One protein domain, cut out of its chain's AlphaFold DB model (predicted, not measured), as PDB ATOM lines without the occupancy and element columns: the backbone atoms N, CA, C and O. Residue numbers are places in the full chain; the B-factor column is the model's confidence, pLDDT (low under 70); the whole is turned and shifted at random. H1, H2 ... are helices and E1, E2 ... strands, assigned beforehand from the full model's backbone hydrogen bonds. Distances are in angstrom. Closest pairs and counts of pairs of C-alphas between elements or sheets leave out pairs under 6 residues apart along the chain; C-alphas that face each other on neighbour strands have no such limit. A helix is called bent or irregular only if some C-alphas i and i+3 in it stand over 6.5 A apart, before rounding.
ATOM      1  N   CYS A  16      14.560   1.638 -34.821       50.44
ATOM      2  CA  CYS A  16      15.544   2.363 -34.038       50.44
ATOM      3  C   CYS A  16      16.976   2.046 -34.478       50.44
ATOM      4  O   CYS A  16      17.839   2.889 -34.277       50.44
ATOM      5  N   LYS A  17      17.266   0.908 -35.123       47.53
ATOM      6  CA  LYS A  17      18.622   0.599 -35.627       47.53
ATOM      7  C   LYS A  17      19.100   1.569 -36.712       47.53
ATOM      8  O   LYS A  17      20.215   2.075 -36.579       47.53
ATOM      9  N   PRO A  18      18.322   1.870 -37.771       47.41
ATOM     10  CA  PRO A  18      18.674   2.910 -38.731       47.41
ATOM     11  C   PRO A  18      18.788   4.277 -38.061       47.41
ATOM     12  O   PRO A  18      19.733   5.000 -38.347       47.41
ATOM     13  N   LEU A  19      17.882   4.603 -37.131       45.97
ATOM     14  CA  LEU A  19      17.883   5.881 -36.419       45.97
ATOM     15  C   LEU A  19      19.113   6.038 -35.511       45.97
ATOM     16  O   LEU A  19      19.761   7.074 -35.536       45.97
ATOM     17  N   ALA A  20      19.493   4.994 -34.775       47.00
ATOM     18  CA  ALA A  20      20.687   4.949 -33.937       47.00
ATOM     19  C   ALA A  20      21.968   5.043 -34.777       47.00
ATOM     20  O   ALA A  20      22.909   5.733 -34.392       47.00
ATOM     21  N   ARG A  21      21.990   4.410 -35.958       46.38
ATOM     22  CA  ARG A  21      23.078   4.566 -36.937       46.38
ATOM     23  C   ARG A  21      23.131   5.983 -37.518       46.38
ATOM     24  O   ARG A  21      24.224   6.504 -37.710       46.38
ATOM     25  N   LEU A  22      21.982   6.616 -37.766       45.50
ATOM     26  CA  LEU A  22      21.899   7.993 -38.260       45.50
ATOM     27  C   LEU A  22      22.363   9.006 -37.205       45.50
ATOM     28  O   LEU A  22      23.107   9.924 -37.527       45.50
ATOM     29  N   LEU A  23      21.956   8.820 -35.947       45.62
ATOM     30  CA  LEU A  23      22.375   9.657 -34.821       45.62
ATOM     31  C   LEU A  23      23.888   9.548 -34.602       45.62
ATOM     32  O   LEU A  23      24.565  10.570 -34.550       45.62
ATOM     33  N   ALA A  24      24.439   8.330 -34.639       49.53
ATOM     34  CA  ALA A  24      25.885   8.125 -34.607       49.53
ATOM     35  C   ALA A  24      26.604   8.795 -35.795       49.53
ATOM     36  O   ALA A  24      27.691   9.341 -35.624       49.53
ATOM     37  N   ALA A  25      26.012   8.798 -36.995       47.72
ATOM     38  CA  ALA A  25      26.584   9.454 -38.175       47.72
ATOM     39  C   ALA A  25      26.550  10.996 -38.095       47.72
ATOM     40  O   ALA A  25      27.451  11.658 -38.606       47.72
ATOM     41  N   ILE A  26      25.537  11.578 -37.445       49.38
ATOM     42  CA  ILE A  26      25.431  13.029 -37.223       49.38
ATOM     43  C   ILE A  26      26.423  13.481 -36.141       49.38
ATOM     44  O   ILE A  26      27.092  14.498 -36.319       49.38
ATOM     45  N   ASP A  27      26.586  12.695 -35.075       53.06
ATOM     46  CA  ASP A  27      27.553  12.965 -34.000       53.06
ATOM     47  C   ASP A  27      29.017  12.781 -34.436       53.06
ATOM     48  O   ASP A  27      29.931  13.297 -33.795       53.06
ATOM     49  N   THR A  28      29.251  12.053 -35.532       51.88
ATOM     50  CA  THR A  28      30.589  11.807 -36.090       51.88
ATOM     51  C   THR A  28      30.889  12.608 -37.351       51.88
ATOM     52  O   THR A  28      31.969  12.437 -37.928       51.88
ATOM     53  N   PHE A  29      30.002  13.522 -37.773       60.69
ATOM     54  CA  PHE A  29      30.336  14.410 -38.882       60.69
ATOM     55  C   PHE A  29      31.625  15.169 -38.525       60.69
ATOM     56  O   PHE A  29      31.693  15.734 -37.430       60.69
ATOM     57  N   PRO A  30      32.669  15.182 -39.380       70.69
ATOM     58  CA  PRO A  30      33.994  15.595 -38.936       70.69
ATOM     59  C   PRO A  30      33.966  17.041 -38.436       70.69
ATOM     60  O   PRO A  30      33.870  17.985 -39.222       70.69
ATOM     61  N   SER A  31      34.074  17.231 -37.119       73.75
ATOM     62  CA  SER A  31      34.050  18.551 -36.474       73.75
ATOM     63  C   SER A  31      35.139  19.472 -37.032       73.75
ATOM     64  O   SER A  31      34.955  20.684 -37.132       73.75
ATOM     65  N   LEU A  32      36.244  18.881 -37.495       78.88
ATOM     66  CA  LEU A  32      37.315  19.561 -38.214       78.88
ATOM     67  C   LEU A  32      36.864  20.120 -39.575       78.88
ATOM     68  O   LEU A  32      37.229  21.244 -39.919       78.88
ATOM     69  N   LEU A  33      36.081  19.360 -40.347       80.12
ATOM     70  CA  LEU A  33      35.537  19.806 -41.633       80.12
ATOM     71  C   LEU A  33      34.531  20.940 -41.416       80.12
ATOM     72  O   LEU A  33      34.639  21.989 -42.050       80.12
ATOM     73  N   LEU A  34      33.627  20.765 -40.450       81.00
ATOM     74  CA  LEU A  34      32.683  21.792 -40.006       81.00
ATOM     75  C   LEU A  34      33.397  23.078 -39.577       81.00
ATOM     76  O   LEU A  34      33.042  24.163 -40.031       81.00
ATOM     77  N   GLY A  35      34.449  22.959 -38.764       82.75
ATOM     78  CA  GLY A  35      35.262  24.095 -38.339       82.75
ATOM     79  C   GLY A  35      35.867  24.847 -39.516       82.75
ATOM     80  O   GLY A  35      35.740  26.065 -39.585       82.75
ATOM     81  N   LYS A  36      36.453  24.143 -40.489       83.94
ATOM     82  CA  LYS A  36      37.031  24.780 -41.683       83.94
ATOM     83  C   LYS A  36      35.989  25.470 -42.556       83.94
ATOM     84  O   LYS A  36      36.231  26.586 -43.009       83.94
ATOM     85  N   MET A  37      34.826  24.852 -42.745       84.38
ATOM     86  CA  MET A  37      33.721  25.473 -43.481       84.38
ATOM     87  C   MET A  37      33.233  26.749 -42.792       84.38
ATOM     88  O   MET A  37      33.072  27.782 -43.437       84.38
ATOM     89  N   LEU A  38      33.051  26.705 -41.471       84.12
ATOM     90  CA  LEU A  38      32.615  27.867 -40.702       84.12
ATOM     91  C   LEU A  38      33.667  28.979 -40.682       84.12
ATOM     92  O   LEU A  38      33.285  30.145 -40.717       84.12
ATOM     93  N   ILE A  39      34.966  28.651 -40.678       87.69
ATOM     94  CA  ILE A  39      36.044  29.648 -40.788       87.69
ATOM     95  C   ILE A  39      35.889  30.451 -42.085       87.69
ATOM     96  O   ILE A  39      35.967  31.676 -42.045       87.69
ATOM     97  N   GLY A  40      35.626  29.778 -43.210       81.75
ATOM     98  CA  GLY A  40      35.461  30.440 -44.508       81.75
ATOM     99  C   GLY A  40      34.225  31.345 -44.591       81.75
ATOM    100  O   GLY A  40      34.256  32.366 -45.275       81.75
ATOM    101  N   VAL A  41      33.144  31.005 -43.880       83.62
ATOM    102  CA  VAL A  41      31.874  31.757 -43.938       83.62
ATOM    103  C   VAL A  41      31.792  32.859 -42.879       83.62
ATOM    104  O   VAL A  41      31.329  33.960 -43.168       83.62
ATOM    105  N   PHE A  42      32.234  32.573 -41.654       83.56
ATOM    106  CA  PHE A  42      31.998  33.410 -40.475       83.56
ATOM    107  C   PHE A  42      33.275  33.895 -39.776       83.56
ATOM    108  O   PHE A  42      33.197  34.664 -38.817       83.56
ATOM    109  N   GLY A  43      34.448  33.454 -40.231       87.38
ATOM    110  CA  GLY A  43      35.727  33.758 -39.601       87.38
ATOM    111  C   GLY A  43      36.091  32.808 -38.458       87.38
ATOM    112  O   GLY A  43      35.281  32.033 -37.944       87.38
ATOM    113  N   SER A  44      37.361  32.865 -38.053       88.75
ATOM    114  CA  SER A  44      37.966  31.904 -37.125       88.75
ATOM    115  C   SER A  44      37.417  31.964 -35.706       88.75
ATOM    116  O   SER A  44      37.198  30.915 -35.104       88.75
ATOM    117  N   ALA A  45      37.143  33.161 -35.184       88.31
ATOM    118  CA  ALA A  45      36.631  33.331 -33.828       88.31
ATOM    119  C   ALA A  45      35.235  32.714 -33.659       88.31
ATOM    120  O   ALA A  45      35.017  31.934 -32.731       88.31
ATOM    121  N   LEU A  46      34.303  33.007 -34.580       83.69
ATOM    122  CA  LEU A  46      32.951  32.450 -34.508       83.69
ATOM    123  C   LEU A  46      32.969  30.944 -34.757       83.69
ATOM    124  O   LEU A  46      32.328  30.204 -34.023       83.69
ATOM    125  N   ALA A  47      33.741  30.478 -35.741       85.69
ATOM    126  CA  ALA A  47      33.869  29.055 -36.026       85.69
ATOM    127  C   ALA A  47      34.408  28.267 -34.824       85.69
ATOM    128  O   ALA A  47      33.839  27.238 -34.458       85.69
ATOM    129  N   ALA A  48      35.460  28.766 -34.168       83.81
ATOM    130  CA  ALA A  48      36.034  28.136 -32.984       83.81
ATOM    131  C   ALA A  48      35.056  28.143 -31.803       83.81
ATOM    132  O   ALA A  48      34.880  27.112 -31.156       83.81
ATOM    133  N   ALA A  49      34.378  29.267 -31.550       82.56
ATOM    134  CA  ALA A  49      33.361  29.346 -30.506       82.56
ATOM    135  C   ALA A  49      32.206  28.374 -30.780       82.56
ATOM    136  O   ALA A  49      31.737  27.702 -29.866       82.56
ATOM    137  N   TRP A  50      31.771  28.251 -32.029       80.50
ATOM    138  CA  TRP A  50      30.620  27.432 -32.384       80.50
ATOM    139  C   TRP A  50      30.936  25.935 -32.357       80.50
ATOM    140  O   TRP A  50      30.204  25.177 -31.726       80.50
ATOM    141  N   VAL A  51      32.049  25.505 -32.961       78.69
ATOM    142  CA  VAL A  51      32.492  24.100 -32.915       78.69
ATOM    143  C   VAL A  51      32.910  23.716 -31.500       78.69
ATOM    144  O   VAL A  51      32.489  22.683 -30.982       78.69
ATOM    145  N   GLY A  52      33.701  24.568 -30.847       77.69
ATOM    146  CA  GLY A  52      34.186  24.335 -29.494       77.69
ATOM    147  C   GLY A  52      33.044  24.230 -28.493       77.69
ATOM    148  O   GLY A  52      33.003  23.273 -27.736       77.69
ATOM    149  N   SER A  53      32.084  25.155 -28.518       73.31
ATOM    150  CA  SER A  53      31.011  25.193 -27.512       73.31
ATOM    151  C   SER A  53      29.817  24.309 -27.866       73.31
ATOM    152  O   SER A  53      29.207  23.745 -26.964       73.31
ATOM    153  N   GLY A  54      29.468  24.216 -29.154       70.06
ATOM    154  CA  GLY A  54      28.228  23.595 -29.629       70.06
ATOM    155  C   GLY A  54      28.375  22.211 -30.260       70.06
ATOM    156  O   GLY A  54      27.356  21.614 -30.592       70.06
ATOM    157  N   LEU A  55      29.603  21.713 -30.455       70.06
ATOM    158  CA  LEU A  55      29.847  20.348 -30.944       70.06
ATOM    159  C   LEU A  55      30.777  19.552 -30.024       70.06
ATOM    160  O   LEU A  55      30.521  18.377 -29.792       70.06
ATOM    161  N   VAL A  56      31.850  20.170 -29.516       66.94
ATOM    162  CA  VAL A  56      32.900  19.456 -28.766       66.94
ATOM    163  C   VAL A  56      32.678  19.527 -27.259       66.94
ATOM    164  O   VAL A  56      32.573  18.498 -26.600       66.94
ATOM    165  N   ALA A  57      32.632  20.734 -26.697       68.50
ATOM    166  CA  ALA A  57      32.524  20.912 -25.258       68.50
ATOM    167  C   ALA A  57      31.102  20.632 -24.779       68.50
ATOM    168  O   ALA A  57      30.959  19.980 -23.755       68.50
ATOM    169  N   ASN A  58      30.067  21.118 -25.484       70.88
ATOM    170  CA  ASN A  58      28.642  20.956 -25.135       70.88
ATOM    171  C   ASN A  58      28.341  21.125 -23.635       70.88
ATOM    172  O   ASN A  58      27.426  20.503 -23.094       70.88
ATOM    173  N   MET A  59      29.141  21.956 -22.963       75.31
ATOM    174  CA  MET A  59      29.206  22.075 -21.515       75.31
ATOM    175  C   MET A  59      28.626  23.421 -21.108       75.31
ATOM    176  O   MET A  59      29.056  24.470 -21.584       75.31
ATOM    177  N   PHE A  60      27.664  23.403 -20.195       76.94
ATOM    178  CA  PHE A  60      27.050  24.607 -19.649       76.94
ATOM    179  C   PHE A  60      26.855  24.463 -18.141       76.94
ATOM    180  O   PHE A  60      26.757  23.363 -17.598       76.94
ATOM    181  N   ARG A  61      26.821  25.597 -17.434       82.94
ATOM    182  CA  ARG A  61      26.483  25.609 -16.009       82.94
ATOM    183  C   ARG A  61      24.976  25.516 -15.844       82.94
ATOM    184  O   ARG A  61      24.255  26.402 -16.295       82.94
ATOM    185  N   ALA A  62      24.526  24.501 -15.123       84.12
ATOM    186  CA  ALA A  62      23.143  24.369 -14.694       84.12
ATOM    187  C   ALA A  62      23.064  24.387 -13.164       84.12
ATOM    188  O   ALA A  62      24.004  23.996 -12.470       84.12
ATOM    189  N   LYS A  63      21.938  24.862 -12.624       86.81
ATOM    190  CA  LYS A  63      21.655  24.737 -11.190       86.81
ATOM    191  C   LYS A  63      21.442  23.257 -10.879       86.81
ATOM    192  O   LYS A  63      20.648  22.601 -11.554       86.81
ATOM    193  N   ALA A  64      22.140  22.730  -9.878       83.75
ATOM    194  CA  ALA A  64      22.002  21.324  -9.525       83.75
ATOM    195  C   ALA A  64      20.594  21.061  -8.960       83.75
ATOM    196  O   ALA A  64      20.152  21.731  -8.031       83.75
ATOM    197  N   HIS A  65      19.882  20.071  -9.507       74.75
ATOM    198  CA  HIS A  65      18.493  19.774  -9.121       74.75
ATOM    199  C   HIS A  65      18.347  19.307  -7.655       74.75
ATOM    200  O   HIS A  65      17.256  19.362  -7.100       74.75
ATOM    201  N   ARG A  66      19.438  18.859  -7.012       77.88
ATOM    202  CA  ARG A  66      19.439  18.299  -5.643       77.88
ATOM    203  C   ARG A  66      20.629  18.728  -4.771       77.88
ATOM    204  O   ARG A  66      20.918  18.079  -3.772       77.88
ATOM    205  N   ARG A  67      21.363  19.775  -5.155       72.81
ATOM    206  CA  ARG A  67      22.475  20.331  -4.363       72.81
ATOM    207  C   ARG A  67      22.436  21.851  -4.422       72.81
ATOM    208  O   ARG A  67      22.027  22.412  -5.437       72.81
ATOM    209  N   GLU A  68      22.894  22.509  -3.364       80.38
ATOM    210  CA  GLU A  68      23.222  23.929  -3.456       80.38
ATOM    211  C   GLU A  68      24.401  24.121  -4.418       80.38
ATOM    212  O   GLU A  68      25.390  23.388  -4.375       80.38
ATOM    213  N   GLY A  69      24.269  25.091  -5.325       85.62
ATOM    214  CA  GLY A  69      25.306  25.453  -6.288       85.62
ATOM    215  C   GLY A  69      25.018  25.077  -7.744       85.62
ATOM    216  O   GLY A  69      23.923  24.653  -8.132       85.62
ATOM    217  N   TYR A  70      26.034  25.302  -8.576       88.69
ATOM    218  CA  TYR A  70      26.013  25.037 -10.011       88.69
ATOM    219  C   TYR A  70      26.880  23.824 -10.325       88.69
ATOM    220  O   TYR A  70      28.001  23.723  -9.827       88.69
ATOM    221  N   CYS A  71      26.395  22.943 -11.193       86.19
ATOM    222  CA  CYS A  71      27.200  21.886 -11.787       86.19
ATOM    223  C   CYS A  71      27.461  22.188 -13.263       86.19
ATOM    224  O   CYS A  71      26.671  22.856 -13.938       86.19
ATOM    225  N   LEU A  72      28.605  21.715 -13.754       82.88
ATOM    226  CA  LEU A  72      28.864  21.656 -15.182       82.88
ATOM    227  C   LEU A  72      28.112  20.444 -15.727       82.88
ATOM    228  O   LEU A  72      28.303  19.329 -15.243       82.88
ATOM    229  N   VAL A  73      27.236  20.677 -16.693       78.31
ATOM    230  CA  VAL A  73      26.484  19.628 -17.374       78.31
ATOM    231  C   VAL A  73      26.962  19.600 -18.812       78.31
ATOM    232  O   VAL A  73      26.989  20.638 -19.472       78.31
ATOM    233  N   ALA A  74      27.362  18.419 -19.269       75.75
ATOM    234  CA  ALA A  74      27.592  18.139 -20.675       75.75
ATOM    235  C   ALA A  74      26.383  17.377 -21.215       75.75
ATOM    236  O   ALA A  74      25.860  16.488 -20.537       75.75
ATOM    237  N   PHE A  75      25.936  17.711 -22.422       66.88
ATOM    238  CA  PHE A  75      24.990  16.845 -23.118       66.88
ATOM    239  C   PHE A  75      25.689  15.547 -23.529       66.88
ATOM    240  O   PHE A  75      26.832  15.566 -23.986       66.88
ATOM    241  N   GLY A  76      24.998  14.419 -23.357       58.78
ATOM    242  CA  GLY A  76      25.448  13.152 -23.922       58.78
ATOM    243  C   GLY A  76      25.426  13.209 -25.451       58.78
ATOM    244  O   GLY A  76      24.604  13.916 -26.037       58.78
ATOM    245  N   THR A  77      26.323  12.460 -26.091       54.56
ATOM    246  CA  THR A  77      26.335  12.243 -27.547       54.56
ATOM    247  C   THR A  77      24.936  11.868 -28.047       54.56
ATOM    248  O   THR A  77      24.278  11.023 -27.435       54.56
ATOM    249  N   GLY A  78      24.471  12.506 -29.121       50.19
ATOM    250  CA  GLY A  78      23.202  12.176 -29.770       50.19
ATOM    251  C   GLY A  78      21.966  12.854 -29.192       50.19
ATOM    252  O   GLY A  78      20.875  12.684 -29.738       50.19
ATOM    253  N   GLN A  79      22.093  13.653 -28.127       50.50
ATOM    254  CA  GLN A  79      21.005  14.546 -27.745       50.50
ATOM    255  C   GLN A  79      21.070  15.793 -28.625       50.50
ATOM    256  O   GLN A  79      22.030  16.559 -28.505       50.50
ATOM    257  N   PRO A  80      20.072  16.040 -29.500       47.47
ATOM    258  CA  PRO A  80      19.964  17.340 -30.126       47.47
ATOM    259  C   PRO A  80      19.803  18.321 -28.973       47.47
ATOM    260  O   PRO A  80      18.768  18.340 -28.302       47.47
ATOM    261  N   LEU A  81      20.842  19.121 -28.703       48.75
ATOM    262  CA  LEU A  81      20.649  20.360 -27.970       48.75
ATOM    263  C   LEU A  81      19.385  20.973 -28.582       48.75
ATOM    264  O   LEU A  81      19.262  21.023 -29.804       48.75
ATOM    265  N   GLY A  82      18.473  21.513 -27.783       45.09
ATOM    266  CA  GLY A  82      17.412  22.380 -28.315       45.09
ATOM    267  C   GLY A  82      17.948  23.537 -29.187       45.09
ATOM    268  O   GLY A  82      17.174  24.290 -29.766       45.09
ATOM    269  N   PHE A  83      19.273  23.676 -29.329       48.59
ATOM    270  CA  PHE A  83      19.895  24.185 -30.539       48.59
ATOM    271  C   PHE A  83      19.567  23.301 -31.752       48.59
ATOM    272  O   PHE A  83      20.343  22.435 -32.153       48.59
ATOM    273  N   TYR A  84      18.522  23.695 -32.477       49.97
ATOM    274  CA  TYR A  84      18.372  23.437 -33.918       49.97
ATOM    275  C   TYR A  84      19.670  23.655 -34.741       49.97
ATOM    276  O   TYR A  84      19.760  23.226 -35.890       49.97
ATOM    277  N   GLY A  85      20.692  24.295 -34.160       56.78
ATOM    278  CA  GLY A  85      22.017  24.494 -34.727       56.78
ATOM    279  C   GLY A  85      22.775  23.223 -35.119       56.78
ATOM    280  O   GLY A  85      23.473  23.289 -36.123       56.78
ATOM    281  N   SER A  86      22.643  22.076 -34.432       65.81
ATOM    282  CA  SER A  86      23.360  20.856 -34.867       65.81
ATOM    283  C   SER A  86      22.850  20.361 -36.225       65.81
ATOM    284  O   SER A  86      23.645  20.055 -37.111       65.81
ATOM    285  N   TRP A  87      21.534  20.410 -36.442       69.31
ATOM    286  CA  TRP A  87      20.906  20.096 -37.725       69.31
ATOM    287  C   TRP A  87      21.231  21.123 -38.804       69.31
ATOM    288  O   TRP A  87      21.534  20.738 -39.929       69.31
ATOM    289  N   THR A  88      21.211  22.422 -38.493       73.44
ATOM    290  CA  THR A  88      21.613  23.458 -39.459       73.44
ATOM    291  C   THR A  88      23.079  23.308 -39.873       73.44
ATOM    292  O   THR A  88      23.382  23.413 -41.059       73.44
ATOM    293  N   LEU A  89      23.980  23.017 -38.931       72.69
ATOM    294  CA  LEU A  89      25.398  22.784 -39.212       72.69
ATOM    295  C   LEU A  89      25.612  21.511 -40.025       72.69
ATOM    296  O   LEU A  89      26.327  21.543 -41.023       72.69
ATOM    297  N   PHE A  90      24.950  20.421 -39.642       73.25
ATOM    298  CA  PHE A  90      24.964  19.180 -40.403       73.25
ATOM    299  C   PHE A  90      24.456  19.397 -41.831       73.25
ATOM    300  O   PHE A  90      25.113  18.998 -42.782       73.25
ATOM    301  N   THR A  91      23.336  20.104 -41.994       78.56
ATOM    302  CA  THR A  91      22.732  20.404 -43.302       78.56
ATOM    303  C   THR A  91      23.665  21.266 -44.150       78.56
ATOM    304  O   THR A  91      23.903  20.967 -45.317       78.56
ATOM    305  N   LEU A  92      24.264  22.304 -43.557       78.62
ATOM    306  CA  LEU A  92      25.243  23.160 -44.225       78.62
ATOM    307  C   LEU A  92      26.480  22.368 -44.669       78.62
ATOM    308  O   LEU A  92      26.968  22.553 -45.783       78.62
ATOM    309  N   ALA A  93      26.995  21.489 -43.814       77.56
ATOM    310  CA  ALA A  93      28.174  20.695 -44.123       77.56
ATOM    311  C   ALA A  93      27.884  19.601 -45.151       77.56
ATOM    312  O   ALA A  93      28.677  19.392 -46.070       77.56
ATOM    313  N   HIS A  94      26.720  18.963 -45.046       77.06
ATOM    314  CA  HIS A  94      26.204  18.016 -46.019       77.06
ATOM    315  C   HIS A  94      26.102  18.661 -47.404       77.06
ATOM    316  O   HIS A  94      26.718  18.169 -48.346       77.06
ATOM    317  N   HIS A  95      25.422  19.807 -47.527       79.75
ATOM    318  CA  HIS A  95      25.290  20.498 -48.811       79.75
ATOM    319  C   HIS A  95      26.635  20.936 -49.388       79.75
ATOM    320  O   HIS A  95      26.885  20.705 -50.567       79.75
ATOM    321  N   ASN A  96      27.534  21.491 -48.570       79.12
ATOM    322  CA  ASN A  96      28.867  21.847 -49.054       79.12
ATOM    323  C   ASN A  96      29.674  20.621 -49.512       79.12
ATOM    324  O   ASN A  96      30.403  20.710 -50.493       79.12
ATOM    325  N   THR A  97      29.546  19.477 -48.835       79.38
ATOM    326  CA  THR A  97      30.238  18.237 -49.224       79.38
ATOM    327  C   THR A  97      29.694  17.686 -50.537       79.38
ATOM    328  O   THR A  97      30.469  17.297 -51.412       79.38
ATOM    329  N   VAL A  98      28.368  17.696 -50.704       80.88
ATOM    330  CA  VAL A  98      27.712  17.310 -51.960       80.88
ATOM    331  C   VAL A  98      28.185  18.214 -53.095       80.88
ATOM    332  O   VAL A  98      28.605  17.707 -54.129       80.88
ATOM    333  N   TRP A  99      28.215  19.532 -52.890       79.31
ATOM    334  CA  TRP A  99      28.673  20.464 -53.922       79.31
ATOM    335  C   TRP A  99      30.151  20.307 -54.272       79.31
ATOM    336  O   TRP A  99      30.490  20.304 -55.452       79.31
ATOM    337  N   LEU A 100      31.018  20.117 -53.273       76.06
ATOM    338  CA  LEU A 100      32.431  19.828 -53.509       76.06
ATOM    339  C   LEU A 100      32.590  18.542 -54.331       76.06
ATOM    340  O   LEU A 100      33.392  18.493 -55.257       76.06
ATOM    341  N   SER A 101      31.792  17.516 -54.029       78.00
ATOM    342  CA  SER A 101      31.800  16.254 -54.774       78.00
ATOM    343  C   SER A 101      31.351  16.449 -56.223       78.00
ATOM    344  O   SER A 101      31.970  15.901 -57.131       78.00
ATOM    345  N   THR A 102      30.320  17.268 -56.463       78.44
ATOM    346  CA  THR A 102      29.876  17.622 -57.818       78.44
ATOM    347  C   THR A 102      30.967  18.358 -58.596       78.44
ATOM    348  O   THR A 102      31.249  17.980 -59.726       78.44
ATOM    349  N   GLU A 103      31.632  19.345 -57.990       74.31
ATOM    350  CA  GLU A 103      32.717  20.099 -58.636       74.31
ATOM    351  C   GLU A 103      33.935  19.222 -58.975       74.31
ATOM    352  O   GLU A 103      34.630  19.469 -59.964       74.31
ATOM    353  N   LEU A 104      34.215  18.212 -58.147       76.06
ATOM    354  CA  LEU A 104      35.290  17.254 -58.395       76.06
ATOM    355  C   LEU A 104      34.953  16.274 -59.525       76.06
ATOM    356  O   LEU A 104      35.863  15.867 -60.242       76.06
ATOM    357  N   MET A 105      33.679  15.905 -59.683       81.69
ATOM    358  CA  MET A 105      33.232  14.979 -60.730       81.69
ATOM    359  C   MET A 105      33.085  15.661 -62.090       81.69
ATOM    360  O   MET A 105      33.497  15.095 -63.098       81.69
ATOM    361  N   ASP A 106      32.528  16.873 -62.126       77.00
ATOM    362  CA  ASP A 106      32.378  17.643 -63.359       77.00
ATOM    363  C   ASP A 106      32.574  19.151 -63.106       77.00
ATOM    364  O   ASP A 106      31.651  19.849 -62.673       77.00
ATOM    365  N   PRO A 107      33.766  19.695 -63.421       69.44
ATOM    366  CA  PRO A 107      34.058  21.121 -63.289       69.44
ATOM    367  C   PRO A 107      33.208  22.032 -64.189       69.44
ATOM    368  O   PRO A 107      33.209  23.246 -63.980       69.44
ATOM    369  N   SER A 108      32.535  21.482 -65.206       68.56
ATOM    370  CA  SER A 108      31.693  22.234 -66.143       68.56
ATOM    371  C   SER A 108      30.248  22.409 -65.656       68.56
ATOM    372  O   SER A 108      29.542  23.304 -66.133       68.56
ATOM    373  N   LEU A 109      29.828  21.645 -64.639       61.44
ATOM    374  CA  LEU A 109      28.551  21.811 -63.945       61.44
ATOM    375  C   LEU A 109      28.638  23.017 -62.988       61.44
ATOM    376  O   LEU A 109      28.943  22.907 -61.801       61.44
ATOM    377  N   LEU A 110      28.445  24.216 -63.536       53.97
ATOM    378  CA  LEU A 110      28.754  25.466 -62.845       53.97
ATOM    379  C   LEU A 110      27.905  25.703 -61.574       53.97
ATOM    380  O   LEU A 110      26.687  25.882 -61.616       53.97
ATOM    381  N   TYR A 111      28.607  25.840 -60.448       55.75
ATOM    382  CA  TYR A 111      28.233  26.601 -59.252       55.75
ATOM    383  C   TYR A 111      27.680  27.989 -59.634       55.75
ATOM    384  O   TYR A 111      28.456  28.849 -60.048       55.75
TER     385      TYR A 111
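AT A GLANCE: This is residues 16 to 111 of the 226 residues of an uncharacterized protein of Nelumbo nucifera (UniProt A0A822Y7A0). The domain is a loose, flat cross: the strand hairpin E1 and E2 at one end and the long helix H4 at the other make its longest axis. Near the middle, the helical hairpin of H2 and H3 lies to one side of this axis and H1 to the opposite side. The printed part has 96 residues, in the order H1, H2, H3, E1, E2, H4, with an antiparallel sheet of order E1 - E2; the class is mostly helix. The whole is loose, with a radius of gyration of the C-alphas of 16.9 A and spans of 63 by 37 by 17 A.

HOW THE PARTS SIT: E1, residues 59 to 63, and E2, residues 70 to 74, form an antiparallel hairpin, with N 60 and O 73 at 2.9 A, within hydrogen-bond range. H2, residues 31 to 42, and H3, residues 44 to 57, touch as a helical hairpin, the closest C-alphas being Leu 38 and Ala 47 at 5.0 A; their shallow tilt is 33 degrees, only just short of steep, opposite ways. H2 touches H4, residues 85 to 105, with residues 33 to 37 alone, about perpendicular at 89 degrees; the closest C-alphas, Leu 34 and Ala 93, are 6.2 A apart. H1, residues 16 to 27, is close to H4 but not clearly touching, the closest C-alphas being Ile 26 and Phe 90 at 6.9 A. In H1, H2 and H4 every O i to N i+4 pair is within hydrogen-bond range; in H3, 8 of 10 are.

IN THESE COORDINATES: H4 is 29.9 A long, from C-alpha 85 at (22.017, 24.494, -34.727) to C-alpha 105 at (33.232, 14.979, -60.730). H3 is 17.1 A long and only just irregular: C-alphas 54 and 57 are 6.7 A apart. H1 is 16.0 A long, from C-alpha 16 at (15.544, 2.363, -34.038), H2 15.5 A, E1 13.1 A and E2 12.8 A.

THE WHOLE: The two C-alphas farthest apart, Glu 68 and Ser 108, are 63.3 A apart. The printed part has no cut and no long link, and residues 104 to 109 stand free. The mean pLDDT of the printed part is 70.7, with residues 16 to 29, 56 to 57, 75 to 87 and 107 to 111 under 70.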